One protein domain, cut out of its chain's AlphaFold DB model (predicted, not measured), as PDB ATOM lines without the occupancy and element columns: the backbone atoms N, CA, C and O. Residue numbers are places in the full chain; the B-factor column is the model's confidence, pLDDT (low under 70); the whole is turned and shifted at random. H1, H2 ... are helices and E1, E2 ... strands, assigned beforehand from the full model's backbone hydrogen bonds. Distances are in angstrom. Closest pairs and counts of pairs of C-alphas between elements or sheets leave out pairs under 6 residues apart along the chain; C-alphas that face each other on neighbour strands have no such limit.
ATOM      1  N   ALA A 124      47.142  17.395  67.891       95.75
ATOM      2  CA  ALA A 124      47.737  18.640  68.374       95.75
ATOM      3  C   ALA A 124      47.882  18.666  69.906       95.75
ATOM      4  O   ALA A 124      48.947  19.014  70.405       95.75
ATOM      5  N   HIS A 125      46.853  18.238  70.642       95.81
ATOM      6  CA  HIS A 125      46.909  18.158  72.103       95.81
ATOM      7  C   HIS A 125      47.880  17.076  72.564       95.81
ATOM      8  O   HIS A 125      48.623  17.290  73.515       95.81
ATOM      9  N   ARG A 126      47.901  15.930  71.871       97.31
ATOM     10  CA  ARG A 126      48.841  14.855  72.178       97.31
ATOM     11  C   ARG A 126      50.287  15.307  71.989       97.31
ATOM     12  O   ARG A 126      51.078  15.142  72.905       97.31
ATOM     13  N   ARG A 127      50.603  15.960  70.863       97.69
ATOM     14  CA  ARG A 127      51.934  16.544  70.628       97.69
ATOM     15  C   ARG A 127      52.322  17.556  71.699       97.69
ATOM     16  O   ARG A 127      53.458  17.526  72.147       97.69
ATOM     17  N   LEU A 128      51.396  18.423  72.116       96.62
ATOM     18  CA  LEU A 128      51.647  19.376  73.198       96.62
ATOM     19  C   LEU A 128      51.940  18.651  74.520       96.62
ATOM     20  O   LEU A 128      52.938  18.946  75.170       96.62
ATOM     21  N   PHE A 129      51.122  17.662  74.878       97.00
ATOM     22  CA  PHE A 129      51.312  16.848  76.079       97.00
ATOM     23  C   PHE A 129      52.663  16.129  76.077       97.00
ATOM     24  O   PHE A 129      53.406  16.227  77.048       97.00
ATOM     25  N   ASP A 130      53.010  15.480  74.963       96.69
ATOM     26  CA  ASP A 130      54.285  14.784  74.791       96.69
ATOM     27  C   ASP A 130      55.468  15.773  74.816       96.69
ATOM     28  O   ASP A 130      56.488  15.489  75.438       96.69
ATOM     29  N   SER A 131      55.329  16.967  74.221       95.69
ATOM     30  CA  SER A 131      56.367  18.014  74.258       95.69
ATOM     31  C   SER A 131      56.606  18.584  75.657       95.69
ATOM     32  O   SER A 131      57.709  19.021  75.965       95.69
ATOM     33  N   GLN A 132      55.589  18.533  76.520       95.38
ATOM     34  CA  GLN A 132      55.693  18.854  77.941       95.38
ATOM     35  C   GLN A 132      56.080  17.631  78.791       95.38
ATOM     36  O   GLN A 132      55.956  17.675  80.013       95.38
ATOM     37  N   MET A 133      56.478  16.521  78.161       96.00
ATOM     38  CA  MET A 133      56.820  15.252  78.816       96.00
ATOM     39  C   MET A 133      55.704  14.699  79.718       96.00
ATOM     40  O   MET A 133      55.969  14.003  80.690       96.00
ATOM     41  N   GLY A 134      54.440  15.026  79.431       96.06
ATOM     42  CA  GLY A 134      53.312  14.665  80.289       96.06
ATOM     43  C   GLY A 134      53.335  15.354  81.657       96.06
ATOM     44  O   GLY A 134      52.841  14.792  82.635       96.06
ATOM     45  N   ARG A 135      53.904  16.563  81.741       95.94
ATOM     46  CA  ARG A 135      54.055  17.327  82.986       95.94
ATOM     47  C   ARG A 135      53.360  18.679  82.928       95.94
ATOM     48  O   ARG A 135      53.175  19.280  81.866       95.94
ATOM     49  N   CYS A 136      53.002  19.182  84.105       96.25
ATOM     50  CA  CYS A 136      52.577  20.564  84.283       96.25
ATOM     51  C   CYS A 136      53.814  21.486  84.248       96.25
ATOM     52  O   CYS A 136      54.621  21.420  85.179       96.25
ATOM     53  N   PRO A 137      53.946  22.400  83.270       94.75
ATOM     54  CA  PRO A 137      55.134  23.233  83.091       94.75
ATOM     55  C   PRO A 137      55.317  24.236  84.233       94.75
ATOM     56  O   PRO A 137      56.405  24.750  84.429       94.75
ATOM     57  N   ILE A 138      54.269  24.494  85.020       94.50
ATOM     58  CA  ILE A 138      54.323  25.435  86.141       94.50
ATOM     59  C   ILE A 138      54.850  24.776  87.413       94.50
ATOM     60  O   ILE A 138      55.647  25.381  88.115       94.50
ATOM     61  N   CYS A 139      54.415  23.556  87.742       95.44
ATOM     62  CA  CYS A 139      54.775  22.924  89.020       95.44
ATOM     63  C   CYS A 139      55.615  21.652  88.909       95.44
ATOM     64  O   CYS A 139      55.910  21.054  89.939       95.44
ATOM     65  N   GLY A 140      55.947  21.207  87.697       95.12
ATOM     66  CA  GLY A 140      56.744  20.001  87.458       95.12
ATOM     67  C   GLY A 140      55.994  18.679  87.640       95.12
ATOM     68  O   GLY A 140      56.521  17.639  87.271       95.12
ATOM     69  N   TYR A 141      54.759  18.691  88.149       94.44
ATOM     70  CA  TYR A 141      54.000  17.463  88.397       94.44
ATOM     71  C   TYR A 141      53.793  16.635  87.124       94.44
ATOM     72  O   TYR A 141      53.215  17.141  86.156       94.44
ATOM     73  N   THR A 142      54.223  15.374  87.167       95.44
ATOM     74  CA  THR A 142      54.005  14.368  86.123       95.44
ATOM     75  C   THR A 142      52.627  13.744  86.279       95.44
ATOM     76  O   THR A 142      52.341  13.108  87.294       95.44
ATOM     77  N   PHE A 143      51.778  13.931  85.269       94.12
ATOM     78  CA  PHE A 143      50.410  13.426  85.283       94.12
ATOM     79  C   PHE A 143      50.399  11.897  85.281       94.12
ATOM     80  O   PHE A 143      50.942  11.259  84.378       94.12
ATOM     81  N   GLN A 144      49.738  11.312  86.273       93.12
ATOM     82  CA  GLN A 144      49.526   9.876  86.365       93.12
ATOM     83  C   GLN A 144      48.370   9.443  85.446       93.12
ATOM     84  O   GLN A 144      47.496  10.251  85.106       93.12
ATOM     85  N   PRO A 145      48.283   8.153  85.066       91.81
ATOM     86  CA  PRO A 145      47.163   7.648  84.269       91.81
ATOM     87  C   PRO A 145      45.780   7.956  84.872       91.81
ATOM     88  O   PRO A 145      44.834   8.223  84.131       91.81
ATOM     89  N   GLY A 146      45.673   7.972  86.208       89.50
ATOM     90  CA  GLY A 146      44.445   8.334  86.924       89.50
ATOM     91  C   GLY A 146      44.022   9.792  86.718       89.50
ATOM     92  O   GLY A 146      42.838  10.058  86.514       89.50
ATOM     93  N   ASP A 147      44.975  10.728  86.664       90.44
ATOM     94  CA  ASP A 147      44.691  12.152  86.439       90.44
ATOM     95  C   ASP A 147      44.091  12.399  85.056       90.44
ATOM     96  O   ASP A 147      43.165  13.198  84.892       90.44
ATOM     97  N   ILE A 148      44.633  11.698  84.057       89.44
ATOM     98  CA  ILE A 148      44.225  11.791  82.654       89.44
ATOM     99  C   ILE A 148      42.827  11.197  82.455       89.44
ATOM    100  O   ILE A 148      42.044  11.714  81.659       89.44
ATOM    101  N   ALA A 149      42.498  10.117  83.168       84.38
ATOM    102  CA  ALA A 149      41.164   9.527  83.120       84.38
ATOM    103  C   ALA A 149      40.121  10.476  83.737       84.38
ATOM    104  O   ALA A 149      39.109  10.772  83.101       84.38
ATOM    105  N   ALA A 150      40.420  11.044  84.910       75.88
ATOM    106  CA  ALA A 150      39.527  11.945  85.638       75.88
ATOM    107  C   ALA A 150      39.197  13.251  84.888       75.88
ATOM    108  O   ALA A 150      38.176  13.883  85.159       75.88
ATOM    109  N   SER A 151      40.016  13.682  83.919       66.69
ATOM    110  CA  SER A 151      39.729  14.898  83.145       66.69
ATOM    111  C   SER A 151      38.512  14.766  82.217       66.69
ATOM    112  O   SER A 151      38.025  15.784  81.721       66.69
ATOM    113  N   ARG A 152      38.037  13.542  81.946       63.69
ATOM    114  CA  ARG A 152      36.954  13.267  80.986       63.69
ATOM    115  C   ARG A 152      35.561  13.292  81.602       63.69
ATOM    116  O   ARG A 152      34.621  13.686  80.919       63.69
ATOM    117  N   ASP A 153      35.447  12.932  82.875       57.06
ATOM    118  CA  ASP A 153      34.151  12.568  83.457       57.06
ATOM    119  C   ASP A 153      33.423  13.738  84.130       57.06
ATOM    120  O   ASP A 153      32.319  13.577  84.631       57.06
ATOM    121  N   GLY A 154      34.000  14.945  84.126       57.78
ATOM    122  CA  GLY A 154      33.363  16.136  84.709       57.78
ATOM    123  C   GLY A 154      33.202  16.091  86.236       57.78
ATOM    124  O   GLY A 154      32.839  17.104  86.830       57.78
ATOM    125  N   ASP A 155      33.537  14.970  86.871       53.50
ATOM    126  CA  ASP A 155      33.451  14.772  88.308       53.50
ATOM    127  C   ASP A 155      34.619  15.464  89.019       53.50
ATOM    128  O   ASP A 155      35.756  14.994  89.064       53.50
ATOM    129  N   GLU A 156      34.321  16.613  89.625       54.41
ATOM    130  CA  GLU A 156      35.243  17.419  90.440       54.41
ATOM    131  C   GLU A 156      35.712  16.721  91.731       54.41
ATOM    132  O   GLU A 156      36.510  17.277  92.486       54.41
ATOM    133  N   VAL A 157      35.235  15.503  91.995       55.78
ATOM    134  CA  VAL A 157      35.345  14.835  93.297       55.78
ATOM    135  C   VAL A 157      36.633  14.002  93.448       55.78
ATOM    136  O   VAL A 157      37.037  13.724  94.573       55.78
ATOM    137  N   TYR A 158      37.335  13.635  92.368       49.78
ATOM    138  CA  TYR A 158      38.167  12.413  92.393       49.78
ATOM    139  C   TYR A 158      39.689  12.518  92.223       49.78
ATOM    140  O   TYR A 158      40.324  11.531  91.873       49.78
ATOM    141  N   ALA A 159      40.335  13.634  92.553       52.03
ATOM    142  CA  ALA A 159      41.803  13.605  92.650       52.03
ATOM    143  C   ALA A 159      42.349  14.487  93.771       52.03
ATOM    144  O   ALA A 159      43.285  15.253  93.561       52.03
ATOM    145  N   GLN A 160      41.764  14.376  94.966       59.69
ATOM    146  CA  GLN A 160      42.506  14.711  96.178       59.69
ATOM    147  C   GLN A 160      43.545  13.608  96.392       59.69
ATOM    148  O   GLN A 160      43.305  12.639  97.109       59.69
ATOM    149  N   GLU A 161      44.691  13.713  95.723       59.16
ATOM    150  CA  GLU A 161      45.857  12.961  96.175       59.16
ATOM    151  C   GLU A 161      46.169  13.384  97.610       59.16
ATOM    152  O   GLU A 161      46.083  14.569  97.952       59.16
ATOM    153  N   ALA A 162      46.549  12.417  98.444       62.78
ATOM    154  CA  ALA A 162      47.146  12.693  99.738       62.78
ATOM    155  C   ALA A 162      48.490  13.396  99.498       62.78
ATOM    156  O   ALA A 162      49.538  12.760  99.408       62.78
ATOM    157  N   TYR A 163      48.448  14.717  99.330       78.81
ATOM    158  CA  TYR A 163      49.642  15.536  99.275       78.81
ATOM    159  C   TYR A 163      50.356  15.395 100.613       78.81
ATOM    160  O   TYR A 163      49.790  15.732 101.651       78.81
ATOM    161  N   GLN A 164      51.573  14.858 100.592       84.69
ATOM    162  CA  GLN A 164      52.411  14.765 101.779       84.69
ATOM    163  C   GLN A 164      53.346  15.977 101.792       84.69
ATOM    164  O   GLN A 164      54.348  15.977 101.059       84.69
ATOM    165  N   PRO A 165      53.003  17.041 102.544       88.19
ATOM    166  CA  PRO A 165      53.909  18.163 102.702       88.19
ATOM    167  C   PRO A 165      55.169  17.692 103.428       88.19
ATOM    168  O   PRO A 165      55.100  16.855 104.333       88.19
ATOM    169  N   ILE A 166      56.317  18.230 103.029       93.00
ATOM    170  CA  ILE A 166      57.567  18.036 103.773       93.00
ATOM    171  C   ILE A 166      57.718  19.100 104.863       93.00
ATOM    172  O   ILE A 166      56.974  20.081 104.896       93.00
ATOM    173  N   ASP A 167      58.656  18.896 105.789       95.19
ATOM    174  CA  ASP A 167      58.832  19.812 106.917       95.19
ATOM    175  C   ASP A 167      59.102  21.253 106.446       95.19
ATOM    176  O   ASP A 167      59.911  21.502 105.549       95.19
ATOM    177  N   GLY A 168      58.372  22.203 107.034       93.62
ATOM    178  CA  GLY A 168      58.414  23.625 106.679       93.62
ATOM    179  C   GLY A 168      57.743  24.016 105.355       93.62
ATOM    180  O   GLY A 168      57.748  25.201 105.012       93.62
ATOM    181  N   GLU A 169      57.166  23.072 104.606       95.56
ATOM    182  CA  GLU A 169      56.493  23.367 103.343       95.56
ATOM    183  C   GLU A 169      55.169  24.120 103.544       95.56
ATOM    184  O   GLU A 169      54.320  23.751 104.358       95.56
ATOM    185  N   LEU A 170      54.950  25.143 102.719       94.06
ATOM    186  CA  LEU A 170      53.640  25.740 102.504       94.06
ATOM    187  C   LEU A 170      52.887  24.998 101.401       94.06
ATOM    188  O   LEU A 170      53.338  24.922 100.256       94.06
ATOM    189  N   PHE A 171      51.688  24.531 101.727       93.50
ATOM    190  CA  PHE A 171      50.846  23.763 100.818       93.50
ATOM    191  C   PHE A 171      49.423  24.321 100.747       93.50
ATOM    192  O   PHE A 171      48.996  25.113 101.587       93.50
ATOM    193  N   LEU A 172      48.702  23.942  99.692       90.81
ATOM    194  CA  LEU A 172      47.272  24.216  99.558       90.81
ATOM    195  C   LEU A 172      46.465  23.119 100.250       90.81
ATOM    196  O   LEU A 172      46.831  21.952 100.163       90.81
ATOM    197  N   ASP A 173      45.315  23.478 100.823       87.12
ATOM    198  CA  ASP A 173      44.393  22.508 101.433       87.12
ATOM    199  C   ASP A 173      43.962  21.411 100.437       87.12
ATOM    200  O   ASP A 173      43.687  20.279 100.827       87.12
ATOM    201  N   VAL A 174      43.900  21.745  99.140       86.25
ATOM    202  CA  VAL A 174      43.490  20.832  98.070       86.25
ATOM    203  C   VAL A 174      44.338  21.041  96.816       86.25
ATOM    204  O   VAL A 174      44.506  22.166  96.335       86.25
ATOM    205  N   TYR A 175      44.801  19.932  96.235       88.00
ATOM    206  CA  TYR A 175      45.403  19.885  94.906       88.00
ATOM    207  C   TYR A 175      44.500  19.107  93.949       88.00
ATOM    208  O   TYR A 175      43.998  18.045  94.285       88.00
ATOM    209  N   PHE A 176      44.334  19.631  92.739       90.06
ATOM    210  CA  PHE A 176      43.637  19.019  91.621       90.06
ATOM    211  C   PHE A 176      44.657  18.761  90.514       90.06
ATOM    212  O   PHE A 176      45.142  19.693  89.857       90.06
ATOM    213  N   ARG A 177      45.001  17.486  90.336       91.31
ATOM    214  CA  ARG A 177      46.056  17.036  89.421       91.31
ATOM    215  C   ARG A 177      45.577  16.733  88.004       91.31
ATOM    216  O   ARG A 177      46.413  16.617  87.118       91.31
ATOM    217  N   SER A 178      44.265  16.755  87.747       91.69
ATOM    218  CA  SER A 178      43.729  16.570  86.394       91.69
ATOM    219  C   SER A 178      44.310  17.593  85.401       91.69
ATOM    220  O   SER A 178      44.318  18.799  85.692       91.69
ATOM    221  N   PRO A 179      44.816  17.139  84.238       94.75
ATOM    222  CA  PRO A 179      45.365  18.022  83.226       94.75
ATOM    223  C   PRO A 179      44.240  18.779  82.513       94.75
ATOM    224  O   PRO A 179      43.179  18.231  82.207       94.75
ATOM    225  N   VAL A 180      44.482  20.053  82.225       94.06
ATOM    226  CA  VAL A 180      43.577  20.937  81.492       94.06
ATOM    227  C   VAL A 180      44.357  21.690  80.424       94.06
ATOM    228  O   VAL A 180      45.478  22.133  80.663       94.06
ATOM    229  N   LEU A 181      43.762  21.817  79.240       94.81
ATOM    230  CA  LEU A 181      44.281  22.680  78.188       94.81
ATOM    231  C   LEU A 181      43.940  24.124  78.556       94.81
ATOM    232  O   LEU A 181      42.794  24.417  78.897       94.81
ATOM    233  N   ASP A 182      44.928  25.002  78.496       94.50
ATOM    234  CA  ASP A 182      44.781  26.411  78.826       94.50
ATOM    235  C   ASP A 182      45.586  27.289  77.858       94.50
ATOM    236  O   ASP A 182      46.511  26.824  77.186       94.50
ATOM    237  N   HIS A 183      45.237  28.572  77.779       90.88
ATOM    238  CA  HIS A 183      45.898  29.537  76.904       90.88
ATOM    239  C   HIS A 183      46.959  30.342  77.652       90.88
ATOM    240  O   HIS A 183      46.599  31.020  78.605       90.88
ATOM    241  N   ILE A 184      48.232  30.349  77.234       86.81
ATOM    242  CA  ILE A 184      49.350  31.107  77.848       86.81
ATOM    243  C   ILE A 184      48.958  32.546  78.162       86.81
ATOM    244  O   ILE A 184      48.980  32.939  79.331       86.81
ATOM    245  N   ILE A 185      48.491  33.269  77.155       83.25
ATOM    246  CA  ILE A 185      47.803  34.549  77.309       83.25
ATOM    247  C   ILE A 185      46.329  34.388  76.932       83.25
ATOM    248  O   ILE A 185      45.988  33.487  76.164       83.25
ATOM    249  N   PRO A 186      45.426  35.260  77.418       82.94
ATOM    250  CA  PRO A 186      44.005  35.159  77.110       82.94
ATOM    251  C   PRO A 186      43.745  34.988  75.610       82.94
ATOM    252  O   PRO A 186      44.309  35.721  74.795       82.94
ATOM    253  N   TYR A 187      42.878  34.037  75.249       84.31
ATOM    254  CA  TYR A 187      42.652  33.610  73.858       84.31
ATOM    255  C   TYR A 187      42.308  34.768  72.903       84.31
ATOM    256  O   TYR A 187      42.602  34.719  71.711       84.31
ATOM    257  N   TYR A 188      41.695  35.845  73.402       80.06
ATOM    258  CA  TYR A 188      41.381  37.007  72.573       80.06
ATOM    259  C   TYR A 188      42.622  37.800  72.145       80.06
ATOM    260  O   TYR A 188      42.599  38.432  71.090       80.06
ATOM    261  N   LEU A 189      43.719  37.711  72.901       77.25
ATOM    262  CA  LEU A 189      45.017  38.279  72.541       77.25
ATOM    263  C   LEU A 189      45.867  37.283  71.753       77.25
ATOM    264  O   LEU A 189      46.270  37.580  70.631       77.25
ATOM    265  N   GLY A 190      46.100  36.095  72.312       77.62
ATOM    266  CA  GLY A 190      47.025  35.119  71.725       77.62
ATOM    267  C   GLY A 190      46.426  34.251  70.626       77.62
ATOM    268  O   GLY A 190      47.163  33.659  69.854       77.62
ATOM    269  N   GLY A 191      45.100  34.211  70.501       85.94
ATOM    270  CA  GLY A 191      44.410  33.257  69.640       85.94
ATOM    271  C   GLY A 191      44.160  31.919  70.328       85.94
ATOM    272  O   GLY A 191      44.481  31.728  71.503       85.94
ATOM    273  N   ASP A 192      43.544  31.012  69.575       88.69
ATOM    274  CA  ASP A 192      43.242  29.645  69.996       88.69
ATOM    275  C   ASP A 192      44.009  28.657  69.108       88.69
ATOM    276  O   ASP A 192      43.459  28.082  68.169       88.69
ATOM    277  N   GLY A 193      45.311  28.541  69.363       90.19
ATOM    278  CA  GLY A 193      46.223  27.702  68.595       90.19
ATOM    279  C   GLY A 193      47.399  27.199  69.438       90.19
ATOM    280  O   GLY A 193      47.627  27.721  70.535       90.19
ATOM    281  N   PRO A 194      48.147  26.186  68.952       91.88
ATOM    282  CA  PRO A 194      49.251  25.559  69.682       91.88
ATOM    283  C   PRO A 194      50.320  26.534  70.186       91.88
ATOM    284  O   PRO A 194      50.919  26.289  71.225       91.88
ATOM    285  N   GLU A 195      50.533  27.646  69.486       88.94
ATOM    286  CA  GLU A 195      51.448  28.727  69.864       88.94
ATOM    287  C   GLU A 195      51.062  29.439  71.166       88.94
ATOM    288  O   GLU A 195      51.900  30.072  71.802       88.94
ATOM    289  N   ASN A 196      49.793  29.342  71.557       91.00
ATOM    290  CA  ASN A 196      49.252  29.931  72.770       91.00
ATOM    291  C   ASN A 196      48.695  28.861  73.716       91.00
ATOM    292  O   ASN A 196      48.077  29.212  74.712       91.00
ATOM    293  N   TRP A 197      48.860  27.569  73.434       95.25
ATOM    294  CA  TRP A 197      48.359  26.504  74.299       95.25
ATOM    295  C   TRP A 197      49.424  26.015  75.276       95.25
ATOM    296  O   TRP A 197      50.612  25.988  74.981       95.25
ATOM    297  N   GLN A 198      48.965  25.571  76.438       95.81
ATOM    298  CA  GLN A 198      49.736  24.801  77.407       95.81
ATOM    299  C   GLN A 198      48.807  23.822  78.128       95.81
ATOM    300  O   GLN A 198      47.597  24.039  78.198       95.81
ATOM    301  N   ILE A 199      49.363  22.752  78.687       96.62
ATOM    302  CA  ILE A 199      48.613  21.811  79.526       96.62
ATOM    303  C   ILE A 199      49.050  21.986  80.976       96.62
ATOM    304  O   ILE A 199      50.201  21.730  81.321       96.62
ATOM    305  N   LEU A 200      48.130  22.425  81.829       95.94
ATOM    306  CA  LEU A 200      48.364  22.675  83.250       95.94
ATOM    307  C   LEU A 200      47.638  21.637  84.099       95.94
ATOM    308  O   LEU A 200      46.622  21.096  83.680       95.94
ATOM    309  N   CYS A 201      48.089  21.406  85.333       94.81
ATOM    310  CA  CYS A 201      47.193  20.801  86.317       94.81
ATOM    311  C   CYS A 201      46.101  21.812  86.690       94.81
ATOM    312  O   CYS A 201      46.347  23.026  86.717       94.81
ATOM    313  N   ARG A 202      44.899  21.329  87.012       92.31
ATOM    314  CA  ARG A 202      43.752  22.186  87.342       92.31
ATOM    315  C   ARG A 202      44.050  23.167  88.482       92.31
ATOM    316  O   ARG A 202      43.614  24.311  88.397       92.31
ATOM    317  N   THR A 203      44.854  22.792  89.482       92.56
ATOM    318  CA  THR A 203      45.315  23.736  90.522       92.56
ATOM    319  C   THR A 203      46.125  24.900  89.957       92.56
ATOM    320  O   THR A 203      45.870  26.045  90.323       92.56
ATOM    321  N   CYS A 204      47.092  24.644  89.068       94.44
ATOM    322  CA  CYS A 204      47.888  25.720  88.467       94.44
ATOM    323  C   CYS A 204      47.037  26.580  87.528       94.44
ATOM    324  O   CYS A 204      47.174  27.798  87.546       94.44
ATOM    325  N   ASN A 205      46.121  25.972  86.772       93.38
ATOM    326  CA  ASN A 205      45.183  26.712  85.930       93.38
ATOM    327  C   ASN A 205      44.252  27.625  86.752       93.38
ATOM    328  O   ASN A 205      44.081  28.800  86.436       93.38
ATOM    329  N   GLY A 206      43.694  27.108  87.852       89.75
ATOM    330  CA  GLY A 206      42.882  27.894  88.782       89.75
ATOM    331  C   GLY A 206      43.670  29.064  89.371       89.75
ATOM    332  O   GLY A 206      43.226  30.208  89.299       89.75
ATOM    333  N   GLY A 207      44.890  28.793  89.850       89.62
ATOM    334  CA  GLY A 207      45.794  29.824  90.358       89.62
ATOM    335  C   GLY A 207      46.138  30.896  89.325       89.62
ATOM    336  O   GLY A 207      46.161  32.076  89.660       89.62
ATOM    337  N   LYS A 208      46.317  30.529  88.053       88.44
ATOM    338  CA  LYS A 208      46.532  31.486  86.962       88.44
ATOM    339  C   LYS A 208      45.334  32.404  86.734       88.44
ATOM    340  O   LYS A 208      45.498  33.620  86.631       88.44
ATOM    341  N   GLY A 209      44.131  31.834  86.647       83.06
ATOM    342  CA  GLY A 209      42.902  32.604  86.446       83.06
ATOM    343  C   GLY A 209      42.663  33.597  87.585       83.06
ATOM    344  O   GLY A 209      42.323  34.762  87.352       83.06
ATOM    345  N   GLU A 210      42.910  33.165  88.819       76.19
ATOM    346  CA  GLU A 210      42.846  34.046  89.978       76.19
ATOM    347  C   GLU A 210      43.988  35.074  90.014       76.19
ATOM    348  O   GLU A 210      43.723  36.220  90.358       76.19
ATOM    349  N   ALA A 211      45.215  34.732  89.606       65.81
ATOM    350  CA  ALA A 211      46.338  35.669  89.538       65.81
ATOM    351  C   ALA A 211      46.086  36.778  88.509       65.81
ATOM    352  O   ALA A 211      46.301  37.953  88.798       65.81
ATOM    353  N   LEU A 212      45.537  36.444  87.338       68.75
ATOM    354  CA  LEU A 212      45.082  37.440  86.365       68.75
ATOM    355  C   LEU A 212      43.974  38.314  86.956       68.75
ATOM    356  O   LEU A 212      44.013  39.536  86.831       68.75
ATOM    357  N   SER A 213      43.008  37.712  87.650       60.12
ATOM    358  CA  SER A 213      41.978  38.459  88.379       60.12
ATOM    359  C   SER A 213      42.589  39.367  89.458       60.12
ATOM    360  O   SER A 213      42.159  40.509  89.603       60.12
ATOM    361  N   TRP A 214      43.615  38.909  90.174       59.25
ATOM    362  CA  TRP A 214      44.326  39.660  91.203       59.25
ATOM    363  C   TRP A 214      45.079  40.844  90.598       59.25
ATOM    364  O   TRP A 214      44.838  41.970  91.020       59.25
ATOM    365  N   ILE A 215      45.872  40.629  89.545       63.25
ATOM    366  CA  ILE A 215      46.554  41.678  88.772       63.25
ATOM    367  C   ILE A 215      45.536  42.722  88.290       63.25
ATOM    368  O   ILE A 215      45.691  43.919  88.542       63.25
ATOM    369  N   LEU A 216      44.442  42.278  87.664       55.50
ATOM    370  CA  LEU A 216      43.429  43.167  87.093       55.50
ATOM    371  C   LEU A 216      42.659  43.960  88.161       55.50
ATOM    372  O   LEU A 216      42.358  45.139  87.937       55.50
ATOM    373  N   ARG A 217      42.351  43.347  89.312       52.91
ATOM    374  CA  ARG A 217      41.535  43.959  90.375       52.91
ATOM    375  C   ARG A 217      42.355  44.767  91.379       52.91
ATOM    376  O   ARG A 217      41.878  45.810  91.812       52.91
ATOM    377  N   ARG A 218      43.508  44.257  91.824       50.19
ATOM    378  CA  ARG A 218      44.168  44.661  93.079       50.19
ATOM    379  C   ARG A 218      45.654  44.281  93.160       50.19
ATOM    380  O   ARG A 218      46.114  44.073  94.273       50.19
ATOM    381  N   GLY A 219      46.403  44.197  92.055       49.16
ATOM    382  CA  GLY A 219      47.738  43.555  91.999       49.16
ATOM    383  C   GLY A 219      48.845  44.078  92.938       49.16
ATOM    384  O   GLY A 219      50.001  43.726  92.771       49.16
ATOM    385  N   TRP A 220      48.526  45.006  93.837       51.62
ATOM    386  CA  TRP A 220      49.417  45.676  94.779       51.62
ATOM    387  C   TRP A 220      48.812  45.735  96.194       51.62
ATOM    388  O   TRP A 220      49.467  46.187  97.127       51.62
ATOM    389  N   MET A 221      47.549  45.322  96.379       50.69
ATOM    390  CA  MET A 221      46.885  45.360  97.679       50.69
ATOM    391  C   MET A 221      46.918  43.980  98.339       50.69
ATOM    392  O   MET A 221      46.642  42.979  97.666       50.69
ATOM    393  N   PRO A 222      47.195  43.920  99.655       53.44
ATOM    394  CA  PRO A 222      47.099  42.685 100.416       53.44
ATOM    395  C   PRO A 222      45.693  42.073 100.291       53.44
ATOM    396  O   PRO A 222      44.731  42.780  99.950       53.44
ATOM    397  N   PRO A 223      45.558  40.758 100.549       62.41
ATOM    398  CA  PRO A 223      44.272  40.083 100.494       62.41
ATOM    399  C   PRO A 223      43.198  40.840 101.280       62.41
ATOM    400  O   PRO A 223      43.463  41.455 102.313       62.41
ATOM    401  N   SER A 224      41.952  40.782 100.806       58.56
ATOM    402  CA  SER A 224      40.834  41.473 101.463       58.56
ATOM    403  C   SER A 224      40.530  40.971 102.874       58.56
ATOM    404  O   SER A 224      39.811  41.644 103.610       58.56
ATOM    405  N   ARG A 225      41.024  39.783 103.239       67.06
ATOM    406  CA  ARG A 225      40.791  39.152 104.537       67.06
ATOM    407  C   ARG A 225      42.119  38.887 105.230       67.06
ATOM    408  O   ARG A 225      43.011  38.278 104.652       67.06
ATOM    409  N   ILE A 226      42.214  39.257 106.505       71.44
ATOM    410  CA  ILE A 226      43.404  39.005 107.334       71.44
ATOM    411  C   ILE A 226      43.737  37.505 107.398       71.44
ATOM    412  O   ILE A 226      44.903  37.128 107.393       71.44
ATOM    413  N   SER A 227      42.724  36.634 107.379       74.00
ATOM    414  CA  SER A 227      42.912  35.179 107.375       74.00
ATOM    415  C   SER A 227      43.580  34.629 106.108       74.00
ATOM    416  O   SER A 227      44.107  33.521 106.147       74.00
ATOM    417  N   GLU A 228      43.575  35.372 104.999       71.25
ATOM    418  CA  GLU A 228      44.262  34.998 103.754       71.25
ATOM    419  C   GLU A 228      45.745  35.401 103.778       71.25
ATOM    420  O   GLU A 228      46.535  34.833 103.039       71.25
ATOM    421  N   ILE A 229      46.146  36.331 104.655       74.00
ATOM    422  CA  ILE A 229      47.532  36.832 104.758       74.00
ATOM    423  C   ILE A 229      48.498  35.752 105.283       74.00
ATOM    424  O   ILE A 229      49.706  35.800 105.047       74.00
ATOM    425  N   VAL A 230      47.968  34.763 106.004       83.06
ATOM    426  CA  VAL A 230      48.742  33.664 106.602       83.06
ATOM    427  C   VAL A 230      48.619  32.351 105.830       83.06
ATOM    428  O   VAL A 230      49.166  31.342 106.264       83.06
ATOM    429  N   LYS A 231      47.886  32.331 104.710       88.75
ATOM    430  CA  LYS A 231      47.615  31.112 103.941       88.75
ATOM    431  C   LYS A 231      48.170  31.216 102.533       88.75
ATOM    432  O   LYS A 231      48.049  32.244 101.873       88.75
ATOM    433  N   LEU A 232      48.708  30.105 102.041       89.88
ATOM    434  CA  LEU A 232      49.025  29.981 100.630       89.88
ATOM    435  C   LEU A 232      47.716  29.883  99.836       89.88
ATOM    436  O   LEU A 232      46.896  29.000 100.076       89.88
ATOM    437  N   THR A 233      47.513  30.794  98.888       89.44
ATOM    438  CA  THR A 233      46.384  30.743  97.947       89.44
ATOM    439  C   THR A 233      46.833  30.149  96.609       89.44
ATOM    440  O   THR A 233      48.024  30.220  96.284       89.44
ATOM    441  N   PRO A 234      45.921  29.592  95.785       90.00
ATOM    442  CA  PRO A 234      46.268  29.121  94.444       90.00
ATOM    443  C   PRO A 234      46.932  30.209  93.591       90.00
ATOM    444  O   PRO A 234      47.941  29.938  92.939       90.00
ATOM    445  N   SER A 235      46.419  31.445  93.656       87.12
ATOM    446  CA  SER A 235      47.020  32.635  93.033       87.12
ATOM    447  C   SER A 235      48.475  32.851  93.434       87.12
ATOM    448  O   SER A 235      49.355  32.973  92.583       87.12
ATOM    449  N   LEU A 236      48.729  32.906  94.745       86.94
ATOM    450  CA  LEU A 236      50.047  33.215  95.281       86.94
ATOM    451  C   LEU A 236      51.038  32.088  94.978       86.94
ATOM    452  O   LEU A 236      52.182  32.352  94.613       86.94
ATOM    453  N   ARG A 237      50.570  30.835  95.039       92.50
ATOM    454  CA  ARG A 237      51.342  29.672  94.605       92.50
ATOM    455  C   ARG A 237      51.726  29.785  93.133       92.50
ATOM    456  O   ARG A 237      52.895  29.633  92.803       92.50
ATOM    457  N   TYR A 238      50.764  30.052  92.250       91.69
ATOM    458  CA  TYR A 238      51.031  30.202  90.819       91.69
ATOM    459  C   TYR A 238      52.053  31.312  90.545       91.69
ATOM    460  O   TYR A 238      52.983  31.100  89.770       91.69
ATOM    461  N   ALA A 239      51.918  32.462  91.213       86.56
ATOM    462  CA  ALA A 239      52.848  33.579  91.082       86.56
ATOM    463  C   ALA A 239      54.274  33.206  91.527       86.56
ATOM    464  O   ALA A 239      55.221  33.457  90.789       86.56
ATOM    465  N   ALA A 240      54.429  32.549  92.680       90.19
ATOM    466  CA  ALA A 240      55.738  32.129  93.190       90.19
ATOM    467  C   ALA A 240      56.433  31.103  92.279       90.19
ATOM    468  O   ALA A 240      57.638  31.195  92.046       90.19
ATOM    469  N   LEU A 241      55.669  30.158  91.724       92.69
ATOM    470  CA  LEU A 241      56.191  29.189  90.759       92.69
ATOM    471  C   LEU A 241      56.551  29.843  89.424       92.69
ATOM    472  O   LEU A 241      57.595  29.548  88.857       92.69
ATOM    473  N   SER A 242      55.718  30.760  88.934       89.06
ATOM    474  CA  SER A 242      56.001  31.488  87.691       89.06
ATOM    475  C   SER A 242      57.262  32.344  87.826       89.06
ATOM    476  O   SER A 242      58.090  32.337  86.922       89.06
ATOM    477  N   ARG A 243      57.450  33.010  88.976       86.31
ATOM    478  CA  ARG A 243      58.682  33.748  89.287       86.31
ATOM    479  C   ARG A 243      59.906  32.834  89.254       86.31
ATOM    480  O   ARG A 243      60.893  33.188  88.626       86.31
ATOM    481  N   TYR A 244      59.821  31.642  89.851       90.44
ATOM    482  CA  TYR A 244      60.918  30.673  89.808       90.44
ATOM    483  C   TYR A 244      61.343  30.340  88.371       90.44
ATOM    484  O   TYR A 244      62.534  30.352  88.085       90.44
ATOM    485  N   HIS A 245      60.393  30.112  87.458       87.00
ATOM    486  CA  HIS A 245      60.696  29.851  86.041       87.00
ATOM    487  C   HIS A 245      61.330  31.043  85.322       87.00
ATOM    488  O   HIS A 245      62.176  30.847  84.454       87.00
ATOM    489  N   LEU A 246      60.933  32.270  85.670       80.88
ATOM    490  CA  LEU A 246      61.537  33.486  85.116       80.88
ATOM    491  C   LEU A 246      62.980  33.664  85.601       80.88
ATOM    492  O   LEU A 246      63.870  33.923  84.796       80.88
ATOM    493  N   GLU A 247      63.214  33.478  86.900       84.50
ATOM    494  CA  GLU A 247      64.533  33.607  87.532       84.50
ATOM    495  C   GLU A 247      65.478  32.451  87.159       84.50
ATOM    496  O   GLU A 247      66.695  32.623  87.136       84.50
ATOM    497  N   ASN A 248      64.927  31.275  86.842       88.44
ATOM    498  CA  ASN A 248      65.672  30.046  86.578       88.44
ATOM    499  C   ASN A 248      65.339  29.480  85.194       88.44
ATOM    500  O   ASN A 248      65.129  28.280  85.046       88.44
ATOM    501  N   SER A 249      65.317  30.324  84.159       81.31
ATOM    502  CA  SER A 249      64.931  29.914  82.799       81.31
ATOM    503  C   SER A 249      65.794  28.790  82.203       81.31
ATOM    504  O   SER A 249      65.403  28.170  81.217       81.31
ATOM    505  N   SER A 250      66.984  28.539  82.765       79.62
ATOM    506  CA  SER A 250      67.873  27.428  82.400       79.62
ATOM    507  C   SER A 250      67.712  26.178  83.271       79.62
ATOM    508  O   SER A 250      68.322  25.155  82.968       79.62
ATOM    509  N   CYS A 251      66.963  26.252  84.371       76.75
ATOM    510  CA  CYS A 251      66.731  25.119  85.253       76.75
ATOM    511  C   CYS A 251      65.631  24.241  84.660       76.75
ATOM    512  O   CYS A 251      64.476  24.645  84.528       76.75
ATOM    513  N   VAL A 252      66.013  23.028  84.276       81.31
ATOM    514  CA  VAL A 252      65.064  21.977  83.931       81.31
ATOM    515  C   VAL A 252      64.664  21.316  85.242       81.31
ATOM    516  O   VAL A 252      65.533  20.860  85.975       81.31
ATOM    517  N   ILE A 253      63.367  21.291  85.551       87.06
ATOM    518  CA  ILE A 253      62.865  20.480  86.664       87.06
ATOM    519  C   ILE A 253      63.114  19.020  86.277       87.06
ATOM    520  O   ILE A 253      62.573  18.576  85.256       87.06
ATOM    521  N   ASP A 254      63.904  18.282  87.054       88.94
ATOM    522  CA  ASP A 254      64.254  16.903  86.711       88.94
ATOM    523  C   ASP A 254      63.013  15.999  86.702       88.94
ATOM    524  O   ASP A 254      61.938  16.356  87.202       88.94
ATOM    525  N   ASP A 255      63.112  14.847  86.038       86.75
ATOM    526  CA  ASP A 255      61.987  13.915  85.954       86.75
ATOM    527  C   ASP A 255      61.608  13.387  87.344       86.75
ATOM    528  O   ASP A 255      62.462  13.030  88.151       86.75
ATOM    529  N   GLY A 256      60.308  13.370  87.629       86.06
ATOM    530  CA  GLY A 256      59.769  13.050  88.952       86.06
ATOM    531  C   GLY A 256      59.814  14.196  89.969       86.06
ATOM    532  O   GLY A 256      59.071  14.133  90.949       86.06
ATOM    533  N   GLU A 257      60.587  15.259  89.728       91.50
ATOM    534  CA  GLU A 257      60.642  16.382  90.659       91.50
ATOM    535  C   GLU A 257      59.424  17.309  90.545       91.50
ATOM    536  O   GLU A 257      58.815  17.495  89.479       91.50
ATOM    537  N   THR A 258      59.075  17.942  91.665       93.12
ATOM    538  CA  THR A 258      58.011  18.953  91.716       93.12
ATOM    539  C   THR A 258      58.443  20.193  92.474       93.12
ATOM    540  O   THR A 258      59.183  20.118  93.449       93.12
ATOM    541  N   LEU A 259      57.928  21.350  92.056       95.31
ATOM    542  CA  LEU A 259      58.206  22.599  92.751       95.31
ATOM    543  C   LEU A 259      57.321  22.755  93.991       95.31
ATOM    544  O   LEU A 259      56.081  22.731  93.915       95.31
ATOM    545  N   ARG A 260      57.991  22.991  95.116       95.50
ATOM    546  CA  ARG A 260      57.430  23.203  96.452       95.50
ATOM    547  C   ARG A 260      57.732  24.611  96.944       95.50
ATOM    548  O   ARG A 260      58.680  25.243  96.478       95.50
ATOM    549  N   LEU A 261      56.915  25.105  97.871       96.00
ATOM    550  CA  LEU A 261      57.031  26.463  98.400       96.00
ATOM    551  C   LEU A 261      57.347  26.462  99.890       96.00
ATOM    552  O   LEU A 261      56.761  25.708 100.657       96.00
ATOM    553  N   PHE A 262      58.230  27.362 100.298       96.94
ATOM    554  CA  PHE A 262      58.668  27.543 101.680       96.94
ATOM    555  C   PHE A 262      58.649  29.026 102.036       96.94
ATOM    556  O   PHE A 262      58.693  29.887 101.156       96.94
ATOM    557  N   LEU A 263      58.611  29.343 103.330       95.44
ATOM    558  CA  LEU A 263      58.878  30.705 103.792       95.44
ATOM    559  C   LEU A 263      60.387  30.932 103.905       95.44
ATOM    560  O   LEU A 263      61.090  30.119 104.505       95.44
ATOM    561  N   ARG A 264      60.871  32.064 103.384       94.12
ATOM    562  CA  ARG A 264      62.254  32.529 103.591       94.12
ATOM    563  C   ARG A 264      62.490  32.904 105.057       94.12
ATOM    564  O   ARG A 264      63.520  32.556 105.626       94.12
ATOM    565  N   ASP A 265      61.525  33.587 105.675       91.75
ATOM    566  CA  ASP A 265      61.478  33.878 107.113       91.75
ATOM    567  C   ASP A 265      60.110  33.464 107.671       91.75
ATOM    568  O   ASP A 265      59.075  34.039 107.314       91.75
ATOM    569  N   THR A 266      60.102  32.477 108.569       92.94
ATOM    570  CA  THR A 266      58.887  31.921 109.186       92.94
ATOM    571  C   THR A 266      58.157  32.905 110.102       92.94
ATOM    572  O   THR A 266      57.015  32.658 110.482       92.94
ATOM    573  N   ARG A 267      58.780  34.040 110.449       89.06
ATOM    574  CA  ARG A 267      58.166  35.115 111.251       89.06
ATOM    575  C   ARG A 267      57.436  36.152 110.397       89.06
ATOM    576  O   ARG A 267      56.749  37.013 110.944       89.06
ATOM    577  N   LYS A 268      57.625  36.123 109.076       85.25
ATOM    578  CA  LYS A 268      57.006  37.057 108.126       85.25
ATOM    579  C   LYS A 268      55.739  36.451 107.511       85.25
ATOM    580  O   LYS A 268      55.512  35.247 107.554       85.25
ATOM    581  N   MET A 269      54.904  37.316 106.936       86.19
ATOM    582  CA  MET A 269      53.633  36.936 106.307       86.19
ATOM    583  C   MET A 269      53.842  36.080 105.046       86.19
ATOM    584  O   MET A 269      54.923  36.094 104.447       86.19
ATOM    585  N   VAL A 270      52.792  35.367 104.623       87.88
ATOM    586  CA  VAL A 270      52.796  34.574 103.386       87.88
ATOM    587  C   VAL A 270      52.572  35.522 102.206       87.88
ATOM    588  O   VAL A 270      51.456  35.731 101.741       87.88
ATOM    589  N   MET A 271      53.661  36.145 101.765       84.50
ATOM    590  CA  MET A 271      53.707  37.118 100.673       84.50
ATOM    591  C   MET A 271      54.720  36.656  99.626       84.50
ATOM    592  O   MET A 271      55.661  35.940  99.963       84.50
ATOM    593  N   LEU A 272      54.538  37.051  98.363       84.31
ATOM    594  CA  LEU A 272      55.332  36.550  97.233       84.31
ATOM    595  C   LEU A 272      56.846  36.703  97.466       84.31
ATOM    596  O   LEU A 272      57.620  35.775  97.253       84.31
ATOM    597  N   ASP A 273      57.266  37.858  97.957       83.31
ATOM    598  CA  ASP A 273      58.625  38.244  98.352       83.31
ATOM    599  C   ASP A 273      59.220  37.397  99.495       83.31
ATOM    600  O   ASP A 273      60.437  37.212  99.563       83.31
ATOM    601  N   ASN A 274      58.376  36.812 100.349       88.69
ATOM    602  CA  ASN A 274      58.787  35.898 101.418       88.69
ATOM    603  C   ASN A 274      58.665  34.412 101.034       88.69
ATOM    604  O   ASN A 274      58.953  33.547 101.861       88.69
ATOM    605  N   LEU A 275      58.244  34.096  99.807       91.69
ATOM    606  CA  LEU A 275      58.189  32.721  99.315       91.69
ATOM    607  C   LEU A 275      59.507  32.316  98.658       91.69
ATOM    608  O   LEU A 275      60.104  33.076  97.896       91.69
ATOM    609  N   ASP A 276      59.933  31.096  98.942       95.69
ATOM    610  CA  ASP A 276      61.058  30.406  98.324       95.69
ATOM    611  C   ASP A 276      60.544  29.172  97.579       95.69
ATOM    612  O   ASP A 276      59.709  28.441  98.114       95.69
ATOM    613  N   THR A 277      61.020  28.954  96.356       95.88
ATOM    614  CA  THR A 277      60.592  27.835  95.508       95.88
ATOM    615  C   THR A 277      61.746  26.857  95.363       95.88
ATOM    616  O   THR A 277      62.837  27.252  94.956       95.88
ATOM    617  N   ARG A 278      61.511  25.581  95.676       95.00
ATOM    618  CA  ARG A 278      62.534  24.526  95.617       95.00
ATOM    619  C   ARG A 278      62.019  23.329  94.837       95.00
ATOM    620  O   ARG A 278      60.830  23.022  94.919       95.00
ATOM    621  N   SER A 279      62.916  22.659  94.121       92.75
ATOM    622  CA  SER A 279      62.642  21.334  93.563       92.75
ATOM    623  C   SER A 279      62.749  20.273  94.659       92.75
ATOM    624  O   SER A 279      63.497  20.459  95.624       92.75
ATOM    625  N   SER A 280      61.968  19.201  94.541       88.62
ATOM    626  CA  SER A 280      61.941  18.065  95.473       88.62
ATOM    627  C   SER A 280      61.982  16.744  94.747       88.62
ATOM    628  O   SER A 280      61.206  16.693  93.761       88.62
TER     629      SER A 280
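AT A GLANCE: This is residues 124 to 280 of the 280 residues of the protein "5-methylcytosine-specific restriction endonuclease McrA" of Paraburkholderia sp. Cpub6 (UniProt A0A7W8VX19). Two small two-stranded sheets, E1-E2 and E3-E4, are joined through two helices, H4 and H5, that meet crosswise between them: H4 starts beside E1, and H5 packs on the hairpin of E3 and E4. H1 packs on E2, and the long loop of residues 151 to 178 runs from H2 past E3, pairing briefly with it, and back to E1. The printed part has 157 residues, with five named helices and four named strands in the order H1 H2 E1 H3 E2 H4 H5 E3 E4. Both sheets are antiparallel and the class is mixed, helices and strands, with under half of the residues in named elements. The whole is compact, with a radius of gyration of the C-alphas of 15.7 A and spans of 46 by 36 by 35 A.

IN THESE COORDINATES: Find C-alpha 124 at (47.737, 18.640, 68.374); from there H1 runs to residue 131, 10.5 A. H2 is residues 145 to 150, 8.9 A. E1 is residues 179 to 183, 13.1 A, followed by the short H3, residues 187 to 190, 5.1 A, and E2, residues 197 to 201, 13.4 A. At C-alpha 202, (43.752, 22.186, 87.342), H4 begins and runs 23.2 A to residue 218. H5 is residues 234 to 247, 20.0 A. E3 is residues 259 to 263, 13.7 A; E4, residues 275 to 279, 13.5 A, ends at C-alpha 279, (62.642, 21.334, 93.563).

HOW THE PARTS SIT: The closest C-alphas of H1 and E2 are those of Phe 129 and Ile 199, 6.6 A apart. Look between E1 and E2 for N 180 and O 200, 2.8 A apart, within hydrogen-bond range. Ile 148 of H2 and Pro 179 of E1 have the closest C-alphas of that pair, 6.4 A apart. H4 and E1 come closest at the C-alphas of Arg 202 and Val 180, 6.0 A. H4 and H5 touch, H5 with residues 234 to 239 alone; their lines are about perpendicular at 88 degrees, and the closest C-alphas, of Gly 207 and Ser 235, are 4.1 A apart. The closest C-alphas of H5 and E4 are those of Tyr 244 and Thr 277, 6.4 A. In the hairpin of E3 and E4, N 262 and O 276 are 2.8 A apart, within hydrogen-bond range. In H1, H2, H4 and H5 every O i to N i+4 pair is within hydrogen-bond range; H3 is too short for one, and its one O i to N i+3 pair is not within range.

THE WHOLE: The C-alphas of Ala 124 and Arg 267, the two farthest apart, are 47.1 A apart. The printed part has no cut. The links H1 to H2, H2 to E1, H4 to H5, H5 to E3 and E3 to E4 are long. Residues 246 to 251, of which 246 and 247 belong to H5, stand free. The mean pLDDT of the printed part is 84.2; look for values under 70 at residues 151 to 162 and 211 to 225.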